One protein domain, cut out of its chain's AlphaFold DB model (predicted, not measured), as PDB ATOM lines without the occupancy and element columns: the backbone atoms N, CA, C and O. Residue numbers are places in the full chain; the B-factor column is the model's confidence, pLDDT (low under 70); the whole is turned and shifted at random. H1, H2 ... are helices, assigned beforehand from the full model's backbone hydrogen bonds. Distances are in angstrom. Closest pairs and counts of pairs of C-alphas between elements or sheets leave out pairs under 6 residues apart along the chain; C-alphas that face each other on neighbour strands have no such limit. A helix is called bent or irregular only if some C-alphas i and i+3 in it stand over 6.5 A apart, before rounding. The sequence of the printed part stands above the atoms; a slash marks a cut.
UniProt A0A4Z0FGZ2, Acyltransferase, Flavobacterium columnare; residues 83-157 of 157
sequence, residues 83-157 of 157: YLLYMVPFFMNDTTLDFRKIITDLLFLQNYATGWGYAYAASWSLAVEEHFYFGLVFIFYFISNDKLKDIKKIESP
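Overview. This is residues 83 to 157 of the 157 residues of the protein "Acyltransferase" of Flavobacterium columnare (UniProt A0A4Z0FGZ2). One long helix, H4, sticks out with residues 132 to 154 as an arm from a small compact head, where H2 and H3 sit beside its first turns; H1 lies at the head's far end. The printed part has 75 residues, with four named helices, H1 to H4, and no named strand: all helix. It is extended, radius of gyration of the C-alphas 20.6 A, spanning 73 by 20 by 16 A.

Arrangement. Start at H4, residues 123 to 154: its residues 124 to 128 alone touch H3, residues 110 to 113, closest at the C-alphas of Asn 111 and Trp 124, 6.1 A. H2, residues 99 to 106, only just touches H3, with 3 pairs of C-alphas within 8 A, only at the corner; Thr 104 and Gln 110 have the closest C-alphas, 4.7 A. H1, residues 83 to 92, is apart from H2, H3 and H4. Every O i to N i+4 pair is within hydrogen-bond range in H2 and H4, 4 of 6 in H1; H3 is too short for one.

Along the chain. Find C-alpha 123 at (26.928, 3.489, -26.399); H4 runs 47.8 A to C-alpha 154 at (63.142, -27.705, -27.203). H1, 15.3 A, is irregular: C-alphas 86 and 89 are 7.0 A apart.

Size, cuts and confidence. The C-alphas farthest apart, of Asn 93 and Pro 157, are 73.5 A apart. The printed part has no cut and no long link. Look for pLDDT under 70 at residues 116 to 117 and 145 to 157.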
ATOM      1  N   TYR A  83      19.814   1.528 -21.449       90.75
ATOM      2  CA  TYR A  83      19.383   1.517 -22.839       90.75
ATOM      3  C   TYR A  83      17.860   1.371 -22.957       90.75
ATOM      4  O   TYR A  83      17.227   2.115 -23.703       90.75
ATOM      5  N   LEU A  84      17.249   0.472 -22.175       90.44
ATOM      6  CA  LEU A  84      15.792   0.338 -22.116       90.44
ATOM      7  C   LEU A  84      15.130   1.621 -21.614       90.44
ATOM      8  O   LEU A  84      14.194   2.098 -22.249       90.44
ATOM      9  N   LEU A  85      15.640   2.211 -20.528       91.44
ATOM     10  CA  LEU A  85      15.133   3.483 -20.003       91.44
ATOM     11  C   LEU A  85      15.246   4.614 -21.032       91.44
ATOM     12  O   LEU A  85      14.318   5.407 -21.180       91.44
ATOM     13  N   TYR A  86      16.353   4.660 -21.772       88.44
ATOM     14  CA  TYR A  86      16.565   5.625 -22.846       88.44
ATOM     15  C   TYR A  86      15.566   5.451 -24.001       88.44
ATOM     16  O   TYR A  86      15.173   6.437 -24.617       88.44
ATOM     17  N   MET A  87      15.116   4.222 -24.271       86.75
ATOM     18  CA  MET A  87      14.142   3.934 -25.327       86.75
ATOM     19  C   MET A  87      12.688   4.264 -24.953       86.75
ATOM     20  O   MET A  87      11.878   4.473 -25.854       86.75
ATOM     21  N   VAL A  88      12.337   4.351 -23.662       88.62
ATOM     22  CA  VAL A  88      10.948   4.579 -23.204       88.62
ATOM     23  C   VAL A  88      10.264   5.781 -23.886       88.62
ATOM     24  O   VAL A  88       9.157   5.601 -24.396       88.62
ATOM     25  N   PRO A  89      10.880   6.979 -23.985       86.06
ATOM     26  CA  PRO A  89      10.237   8.133 -24.619       86.06
ATOM     27  C   PRO A  89       9.978   7.941 -26.119       86.06
ATOM     28  O   PRO A  89       9.034   8.515 -26.656       86.06
ATOM     29  N   PHE A  90      10.790   7.132 -26.805       84.75
ATOM     30  CA  PHE A  90      10.623   6.889 -28.239       84.75
ATOM     31  C   PHE A  90       9.411   6.006 -28.543       84.75
ATOM     32  O   PHE A  90       8.782   6.183 -29.583       84.75
ATOM     33  N   PHE A  91       9.058   5.102 -27.623       82.38
ATOM     34  CA  PHE A  91       7.826   4.315 -27.703       82.38
ATOM     35  C   PHE A  91       6.572   5.131 -27.365       82.38
ATOM     36  O   PHE A  91       5.486   4.762 -27.790       82.38
ATOM     37  N   MET A  92       6.707   6.224 -26.605       83.88
ATOM     38  CA  MET A  92       5.580   7.084 -26.215       83.88
ATOM     39  C   MET A  92       5.230   8.146 -27.264       83.88
ATOM     40  O   MET A  92       4.090   8.591 -27.312       83.88
ATOM     41  N   ASN A  93       6.198   8.566 -28.082       83.06
ATOM     42  CA  ASN A  93       6.053   9.696 -29.006       83.06
ATOM     43  C   ASN A  93       5.784   9.284 -30.470       83.06
ATOM     44  O   ASN A  93       5.964  10.113 -31.359       83.06
ATOM     45  N   ASP A  94       5.430   8.018 -30.740       73.38
ATOM     46  CA  ASP A  94       5.234   7.450 -32.094       73.38
ATOM     47  C   ASP A  94       6.371   7.772 -33.088       73.38
ATOM     48  O   ASP A  94       6.199   7.842 -34.307       73.38
ATOM     49  N   THR A  95       7.581   7.971 -32.565       78.19
ATOM     50  CA  THR A  95       8.769   8.210 -33.379       78.19
ATOM     51  C   THR A  95       9.139   6.956 -34.161       78.19
ATOM     52  O   THR A  95       9.191   5.856 -33.613       78.19
ATOM     53  N   THR A  96       9.467   7.121 -35.443       77.81
ATOM     54  CA  THR A  96       9.953   6.022 -36.281       77.81
ATOM     55  C   THR A  96      11.309   5.533 -35.769       77.81
ATOM     56  O   THR A  96      12.344   6.182 -35.920       77.81
ATOM     57  N   LEU A  97      11.299   4.366 -35.126       78.88
ATOM     58  CA  LEU A  97      12.504   3.703 -34.652       78.88
ATOM     59  C   LEU A  97      13.216   3.014 -35.817       78.88
ATOM     60  O   LEU A  97      12.681   2.109 -36.457       78.88
ATOM     61  N   ASP A  98      14.457   3.417 -36.070       85.56
ATOM     62  CA  ASP A  98      15.321   2.720 -37.015       85.56
ATOM     63  C   ASP A  98      15.871   1.444 -36.362       85.56
ATOM     64  O   ASP A  98      16.836   1.473 -35.591       85.56
ATOM     65  N   PHE A  99      15.253   0.306 -36.683       85.25
ATOM     66  CA  PHE A  99      15.651  -1.011 -36.181       85.25
ATOM     67  C   PHE A  99      17.128  -1.324 -36.425       85.25
ATOM     68  O   PHE A  99      17.748  -2.010 -35.608       85.25
ATOM     69  N   ARG A 100      17.722  -0.802 -37.508       86.69
ATOM     70  CA  ARG A 100      19.140  -1.024 -37.798       86.69
ATOM     71  C   ARG A 100      20.011  -0.426 -36.699       86.69
ATOM     72  O   ARG A 100      20.911  -1.112 -36.224       86.69
ATOM     73  N   LYS A 101      19.711   0.799 -36.256       85.00
ATOM     74  CA  LYS A 101      20.452   1.477 -35.179       85.00
ATOM     75  C   LYS A 101      20.330   0.730 -33.859       85.00
ATOM     76  O   LYS A 101      21.327   0.557 -33.164       85.00
ATOM     77  N   ILE A 102      19.130   0.228 -33.559       87.81
ATOM     78  CA  ILE A 102      18.864  -0.528 -32.332       87.81
ATOM     79  C   ILE A 102      19.706  -1.802 -32.288       87.81
ATOM     80  O   ILE A 102      20.391  -2.058 -31.301       87.81
ATOM     81  N   ILE A 103      19.674  -2.590 -33.364       89.31
ATOM     82  CA  ILE A 103      20.423  -3.848 -33.444       89.31
ATOM     83  C   ILE A 103      21.925  -3.573 -33.351       89.31
ATOM     84  O   ILE A 103      22.636  -4.274 -32.632       89.31
ATOM     85  N   THR A 104      22.413  -2.538 -34.038       89.44
ATOM     86  CA  THR A 104      23.836  -2.196 -33.995       89.44
ATOM     87  C   THR A 104      24.283  -1.709 -32.620       89.44
ATOM     88  O   THR A 104      25.382  -2.065 -32.219       89.44
ATOM     89  N   ASP A 105      23.451  -0.974 -31.874       88.06
ATOM     90  CA  ASP A 105      23.770  -0.551 -30.501       88.06
ATOM     91  C   ASP A 105      23.775  -1.735 -29.521       88.06
ATOM     92  O   ASP A 105      24.675  -1.839 -28.688       88.06
ATOM     93  N   LEU A 106      22.812  -2.658 -29.637       89.12
ATOM     94  CA  LEU A 106      22.731  -3.847 -28.777       89.12
ATOM     95  C   LEU A 106      23.900  -4.819 -28.980       89.12
ATOM     96  O   LEU A 106      24.266  -5.536 -28.049       89.12
ATOM     97  N   LEU A 107      24.455  -4.851 -30.193       90.38
ATOM     98  CA  LEU A 107      25.598  -5.686 -30.566       90.38
ATOM     99  C   LEU A 107      26.945  -4.961 -30.457       90.38
ATOM    100  O   LEU A 107      27.961  -5.548 -30.816       90.38
ATOM    101  N   PHE A 108      26.969  -3.708 -29.996       89.44
ATOM    102  CA  PHE A 108      28.177  -2.878 -29.943       89.44
ATOM    103  C   PHE A 108      28.833  -2.615 -31.323       89.44
ATOM    104  O   PHE A 108      30.013  -2.289 -31.415       89.44
ATOM    105  N   LEU A 109      28.074  -2.700 -32.422       89.38
ATOM    106  CA  LEU A 109      28.541  -2.530 -33.810       89.38
ATOM    107  C   LEU A 109      28.250  -1.148 -34.422       89.38
ATOM    108  O   LEU A 109      28.634  -0.877 -35.566       89.38
ATOM    109  N   GLN A 110      27.589  -0.258 -33.688       88.00
ATOM    110  CA  GLN A 110      27.175   1.073 -34.139       88.00
ATOM    111  C   GLN A 110      28.337   1.931 -34.663       88.00
ATOM    112  O   GLN A 110      28.167   2.676 -35.632       88.00
ATOM    113  N   ASN A 111      29.537   1.760 -34.096       87.19
ATOM    114  CA  ASN A 111      30.741   2.495 -34.494       87.19
ATOM    115  C   ASN A 111      31.160   2.209 -35.942       87.19
ATOM    116  O   ASN A 111      31.758   3.065 -36.589       87.19
ATOM    117  N   TYR A 112      30.831   1.023 -36.457       86.88
ATOM    118  CA  TYR A 112      31.183   0.598 -37.812       86.88
ATOM    119  C   TYR A 112      30.003   0.721 -38.773       86.88
ATOM    120  O   TYR A 112      30.168   1.141 -39.915       86.88
ATOM    121  N   ALA A 113      28.804   0.353 -38.319       83.94
ATOM    122  CA  ALA A 113      27.635   0.255 -39.186       83.94
ATOM    123  C   ALA A 113      26.934   1.599 -39.428       83.94
ATOM    124  O   ALA A 113      26.341   1.792 -40.490       83.94
ATOM    125  N   THR A 114      26.967   2.497 -38.442       77.44
ATOM    126  CA  THR A 114      26.202   3.756 -38.446       77.44
ATOM    127  C   THR A 114      27.075   4.996 -38.255       77.44
ATOM    128  O   THR A 114      26.564   6.115 -38.305       77.44
ATOM    129  N   GLY A 115      28.388   4.827 -38.064       76.62
ATOM    130  CA  GLY A 115      29.322   5.928 -37.837       76.62
ATOM    131  C   GLY A 115      28.938   6.706 -36.583       76.62
ATOM    132  O   GLY A 115      29.005   6.153 -35.498       76.62
ATOM    133  N   TRP A 116      28.500   7.959 -36.745       67.69
ATOM    134  CA  TRP A 116      28.031   8.837 -35.660       67.69
ATOM    135  C   TRP A 116      26.509   8.793 -35.421       67.69
ATOM    136  O   TRP A 116      25.978   9.556 -34.617       67.69
ATOM    137  N   GLY A 117      25.785   7.925 -36.134       62.38
ATOM    138  CA  GLY A 117      24.324   7.803 -36.098       62.38
ATOM    139  C   GLY A 117      23.779   6.856 -35.025       62.38
ATOM    140  O   GLY A 117      22.856   6.101 -35.326       62.38
ATOM    141  N   TYR A 118      24.350   6.871 -33.818       71.56
ATOM    142  CA  TYR A 118      23.964   6.010 -32.688       71.56
ATOM    143  C   TYR A 118      22.511   6.258 -32.253       71.56
ATOM    144  O   TYR A 118      22.050   7.401 -32.313       71.56
ATOM    145  N   ALA A 119      21.798   5.234 -31.765       70.94
ATOM    146  CA  ALA A 119      20.521   5.478 -31.091       70.94
ATOM    147  C   ALA A 119      20.785   6.044 -29.693       70.94
ATOM    148  O   ALA A 119      20.183   7.049 -29.324       70.94
ATOM    149  N   TYR A 120      21.746   5.473 -28.960       78.19
ATOM    150  CA  TYR A 120      22.175   5.944 -27.644       78.19
ATOM    151  C   TYR A 120      23.577   6.566 -27.686       78.19
ATOM    152  O   TYR A 120      24.579   5.876 -27.824       78.19
ATOM    153  N   ALA A 121      23.683   7.884 -27.498       75.25
ATOM    154  CA  ALA A 121      24.950   8.610 -27.651       75.25
ATOM    155  C   ALA A 121      26.058   8.231 -26.650       75.25
ATOM    156  O   ALA A 121      27.196   8.632 -26.851       75.25
ATOM    157  N   ALA A 122      25.777   7.486 -25.579       79.00
ATOM    158  CA  ALA A 122      26.820   6.968 -24.688       79.00
ATOM    159  C   ALA A 122      27.246   5.523 -25.030       79.00
ATOM    160  O   ALA A 122      28.204   5.018 -24.443       79.00
ATOM    161  N   SER A 123      26.591   4.860 -25.994       85.75
ATOM    162  CA  SER A 123      26.928   3.489 -26.399       85.75
ATOM    163  C   SER A 123      28.287   3.410 -27.101       85.75
ATOM    164  O   SER A 123      28.999   2.423 -26.931       85.75
ATOM    165  N   TRP A 124      28.668   4.435 -27.878       86.56
ATOM    166  CA  TRP A 124      29.846   4.389 -28.759       86.56
ATOM    167  C   TRP A 124      31.144   4.109 -27.992       86.56
ATOM    168  O   TRP A 124      31.921   3.242 -28.392       86.56
ATOM    169  N   SER A 125      31.363   4.796 -26.863       87.06
ATOM    170  CA  SER A 125      32.576   4.643 -26.055       87.06
ATOM    171  C   SER A 125      32.604   3.292 -25.351       87.06
ATOM    172  O   SER A 125      33.669   2.698 -25.200       87.06
ATOM    173  N   LEU A 126      31.428   2.778 -24.975       89.00
ATOM    174  CA  LEU A 126      31.299   1.455 -24.378       89.00
ATOM    175  C   LEU A 126      31.609   0.348 -25.392       89.00
ATOM    176  O   LEU A 126      32.324  -0.591 -25.060       89.00
ATOM    177  N   ALA A 127      31.155   0.493 -26.639       90.81
ATOM    178  CA  ALA A 127      31.507  -0.422 -27.724       90.81
ATOM    179  C   ALA A 127      33.017  -0.444 -27.998       90.81
ATOM    180  O   ALA A 127      33.599  -1.509 -28.193       90.81
ATOM    181  N   VAL A 128      33.686   0.716 -27.971       90.31
ATOM    182  CA  VAL A 128      35.156   0.768 -28.086       90.31
ATOM    183  C   VAL A 128      35.823   0.006 -26.935       90.31
ATOM    184  O   VAL A 128      36.759  -0.762 -27.167       90.31
ATOM    185  N   GLU A 129      35.341   0.184 -25.705       91.06
ATOM    186  CA  GLU A 129      35.871  -0.491 -24.516       91.06
ATOM    187  C   GLU A 129      35.684  -2.021 -24.575       91.06
ATOM    188  O   GLU A 129      36.618  -2.774 -24.290       91.06
ATOM    189  N   GLU A 130      34.512  -2.480 -25.011       91.88
ATOM    190  CA  GLU A 130      34.186  -3.887 -25.271       91.88
ATOM    191  C   GLU A 130      35.143  -4.519 -26.291       91.88
ATOM    192  O   GLU A 130      35.803  -5.523 -26.000       91.88
ATOM    193  N   HIS A 131      35.294  -3.903 -27.468       92.94
ATOM    194  CA  HIS A 131      36.200  -4.401 -28.508       92.94
ATOM    195  C   HIS A 131      37.653  -4.435 -28.043       92.94
ATOM    196  O   HIS A 131      38.388  -5.369 -28.373       92.94
ATOM    197  N   PHE A 132      38.068  -3.459 -27.234       92.81
ATOM    198  CA  PHE A 132      39.390  -3.461 -26.622       92.81
ATOM    199  C   PHE A 132      39.595  -4.672 -25.695       92.81
ATOM    200  O   PHE A 132      40.664  -5.286 -25.718       92.81
ATOM    201  N   TYR A 133      38.584  -5.083 -24.920       91.44
ATOM    202  CA  TYR A 133      38.668  -6.288 -24.083       91.44
ATOM    203  C   TYR A 133      38.815  -7.568 -24.897       91.44
ATOM    204  O   TYR A 133      39.672  -8.397 -24.572       91.44
ATOM    205  N   PHE A 134      38.025  -7.716 -25.959       92.06
ATOM    206  CA  PHE A 134      38.168  -8.843 -26.880       92.06
ATOM    207  C   PHE A 134      39.542  -8.840 -27.555       92.06
ATOM    208  O   PHE A 134      40.208  -9.876 -27.578       92.06
ATOM    209  N   GLY A 135      40.006  -7.676 -28.019       92.25
ATOM    210  CA  GLY A 135      41.324  -7.500 -28.623       92.25
ATOM    211  C   GLY A 135      42.463  -7.891 -27.682       92.25
ATOM    212  O   GLY A 135      43.354  -8.637 -28.080       92.25
ATOM    213  N   LEU A 136      42.412  -7.479 -26.411       90.31
ATOM    214  CA  LEU A 136      43.404  -7.887 -25.412       90.31
ATOM    215  C   LEU A 136      43.426  -9.403 -25.212       90.31
ATOM    216  O   LEU A 136      44.496 -10.007 -25.247       90.31
ATOM    217  N   VAL A 137      42.263 -10.025 -25.008       89.62
ATOM    218  CA  VAL A 137      42.178 -11.481 -24.818       89.62
ATOM    219  C   VAL A 137      42.704 -12.223 -26.043       89.62
ATOM    220  O   VAL A 137      43.435 -13.201 -25.891       89.62
ATOM    221  N   PHE A 138      42.388 -11.734 -27.241       90.25
ATOM    222  CA  PHE A 138      42.897 -12.273 -28.494       90.25
ATOM    223  C   PHE A 138      44.426 -12.173 -28.559       90.25
ATOM    224  O   PHE A 138      45.094 -13.195 -28.680       90.25
ATOM    225  N   ILE A 139      45.000 -10.980 -28.372       88.62
ATOM    226  CA  ILE A 139      46.456 -10.760 -28.386       88.62
ATOM    227  C   ILE A 139      47.165 -11.687 -27.388       88.62
ATOM    228  O   ILE A 139      48.131 -12.365 -27.740       88.62
ATOM    229  N   PHE A 140      46.663 -11.776 -26.156       84.38
ATOM    230  CA  PHE A 140      47.253 -12.641 -25.136       84.38
ATOM    231  C   PHE A 140      47.133 -14.133 -25.464       84.38
ATOM    232  O   PHE A 140      48.055 -14.892 -25.160       84.38
ATOM    233  N   TYR A 141      46.037 -14.560 -26.093       84.31
ATOM    234  CA  TYR A 141      45.870 -15.940 -26.543       84.31
ATOM    235  C   TYR A 141      46.929 -16.331 -27.583       84.31
ATOM    236  O   TYR A 141      47.547 -17.389 -27.445       84.31
ATOM    237  N   PHE A 142      47.201 -15.468 -28.570       84.12
ATOM    238  CA  PHE A 142      48.242 -15.721 -29.575       84.12
ATOM    239  C   PHE A 142      49.643 -15.749 -28.954       84.12
ATOM    240  O   PHE A 142      50.362 -16.733 -29.118       84.12
ATOM    241  N   ILE A 143      49.987 -14.747 -28.139       81.75
ATOM    242  CA  ILE A 143      51.304 -14.666 -27.483       81.75
ATOM    243  C   ILE A 143      51.561 -15.875 -26.569       81.75
ATOM    244  O   ILE A 143      52.677 -16.400 -26.515       81.75
ATOM    245  N   SER A 144      50.544 -16.333 -25.831       73.25
ATOM    246  CA  SER A 144      50.687 -17.483 -24.934       73.25
ATOM    247  C   SER A 144      50.865 -18.801 -25.690       73.25
ATOM    248  O   SER A 144      51.561 -19.686 -25.191       73.25
ATOM    249  N   ASN A 145      50.236 -18.957 -26.858       69.00
ATOM    250  CA  ASN A 145      50.354 -20.174 -27.659       69.00
ATOM    251  C   ASN A 145      51.718 -20.291 -28.345       69.00
ATOM    252  O   ASN A 145      52.231 -21.403 -28.454       69.00
ATOM    253  N   ASP A 146      52.320 -19.179 -28.767       63.84
ATOM    254  CA  ASP A 146      53.633 -19.210 -29.423       63.84
ATOM    255  C   ASP A 146      54.748 -19.590 -28.438       63.84
ATOM    256  O   ASP A 146      55.525 -20.503 -28.714       63.84
ATOM    257  N   LYS A 147      54.732 -19.049 -27.212       59.75
ATOM    258  CA  LYS A 147      55.688 -19.462 -26.165       59.75
ATOM    259  C   LYS A 147      55.568 -20.937 -25.766       59.75
ATOM    260  O   LYS A 147      56.572 -21.573 -25.460       59.75
ATOM    261  N   LEU A 148      54.352 -21.492 -25.753       56.28
ATOM    262  CA  LEU A 148      54.137 -22.918 -25.465       56.28
ATOM    263  C   LEU A 148      54.636 -23.822 -26.599       56.28
ATOM    264  O   LEU A 148      55.070 -24.945 -26.332       56.28
ATOM    265  N   LYS A 149      54.581 -23.353 -27.851       56.16
ATOM    266  CA  LYS A 149      55.155 -24.072 -28.996       56.16
ATOM    267  C   LYS A 149      56.678 -24.076 -28.944       56.16
ATOM    268  O   LYS A 149      57.266 -25.126 -29.187       56.16
ATOM    269  N   ASP A 150      57.297 -22.956 -28.575       59.44
ATOM    270  CA  ASP A 150      58.757 -22.854 -28.488       59.44
ATOM    271  C   ASP A 150      59.340 -23.760 -27.395       59.44
ATOM    272  O   ASP A 150      60.326 -24.449 -27.641       59.44
ATOM    273  N   ILE A 151      58.697 -23.854 -26.224       57.38
ATOM    274  CA  ILE A 151      59.143 -24.753 -25.142       57.38
ATOM    275  C   ILE A 151      59.021 -26.226 -25.562       57.38
ATOM    276  O   ILE A 151      59.968 -26.993 -25.407       57.38
ATOM    277  N   LYS A 152      57.896 -26.621 -26.173       56.66
ATOM    278  CA  LYS A 152      57.706 -28.005 -26.647       56.66
ATOM    279  C   LYS A 152      58.676 -28.409 -27.759       56.66
ATOM    280  O   LYS A 152      58.968 -29.590 -27.890       56.66
ATOM    281  N   LYS A 153      59.162 -27.453 -28.555       57.62
ATOM    282  CA  LYS A 153      60.134 -27.694 -29.631       57.62
ATOM    283  C   LYS A 153      61.559 -27.924 -29.107       57.62
ATOM    284  O   LYS A 153      62.367 -28.518 -29.806       57.62
ATOM    285  N   ILE A 154      61.863 -27.458 -27.893       60.06
ATOM    286  CA  ILE A 154      63.142 -27.705 -27.203       60.06
ATOM    287  C   ILE A 154      63.126 -29.074 -26.498       60.06
ATOM    288  O   ILE A 154      64.171 -29.693 -26.337       60.06
ATOM    289  N   GLU A 155      61.946 -29.564 -26.105       58.16
ATOM    290  CA  GLU A 155      61.760 -30.856 -25.422       58.16
ATOM    291  C   GLU A 155      61.487 -32.040 -26.371       58.16
ATOM    292  O   GLU A 155      61.433 -33.183 -25.918       58.16
ATOM    293  N   SER A 156      61.306 -31.803 -27.675       44.50
ATOM    294  CA  SER A 156      61.178 -32.873 -28.671       44.50
ATOM    295  C   SER A 156      62.568 -33.355 -29.126       44.50
ATOM    296  O   SER A 156      63.297 -32.528 -29.679       44.50
ATOM    297  N   PRO A 157      62.932 -34.635 -28.897       55.19
ATOM    298  CA  PRO A 157      64.228 -35.206 -29.276       55.19
ATOM    299  C   PRO A 157      64.443 -35.298 -30.791       55.19
ATOM    300  O   PRO A 157      63.438 -35.381 -31.537       55.19
TER     301      PRO A 157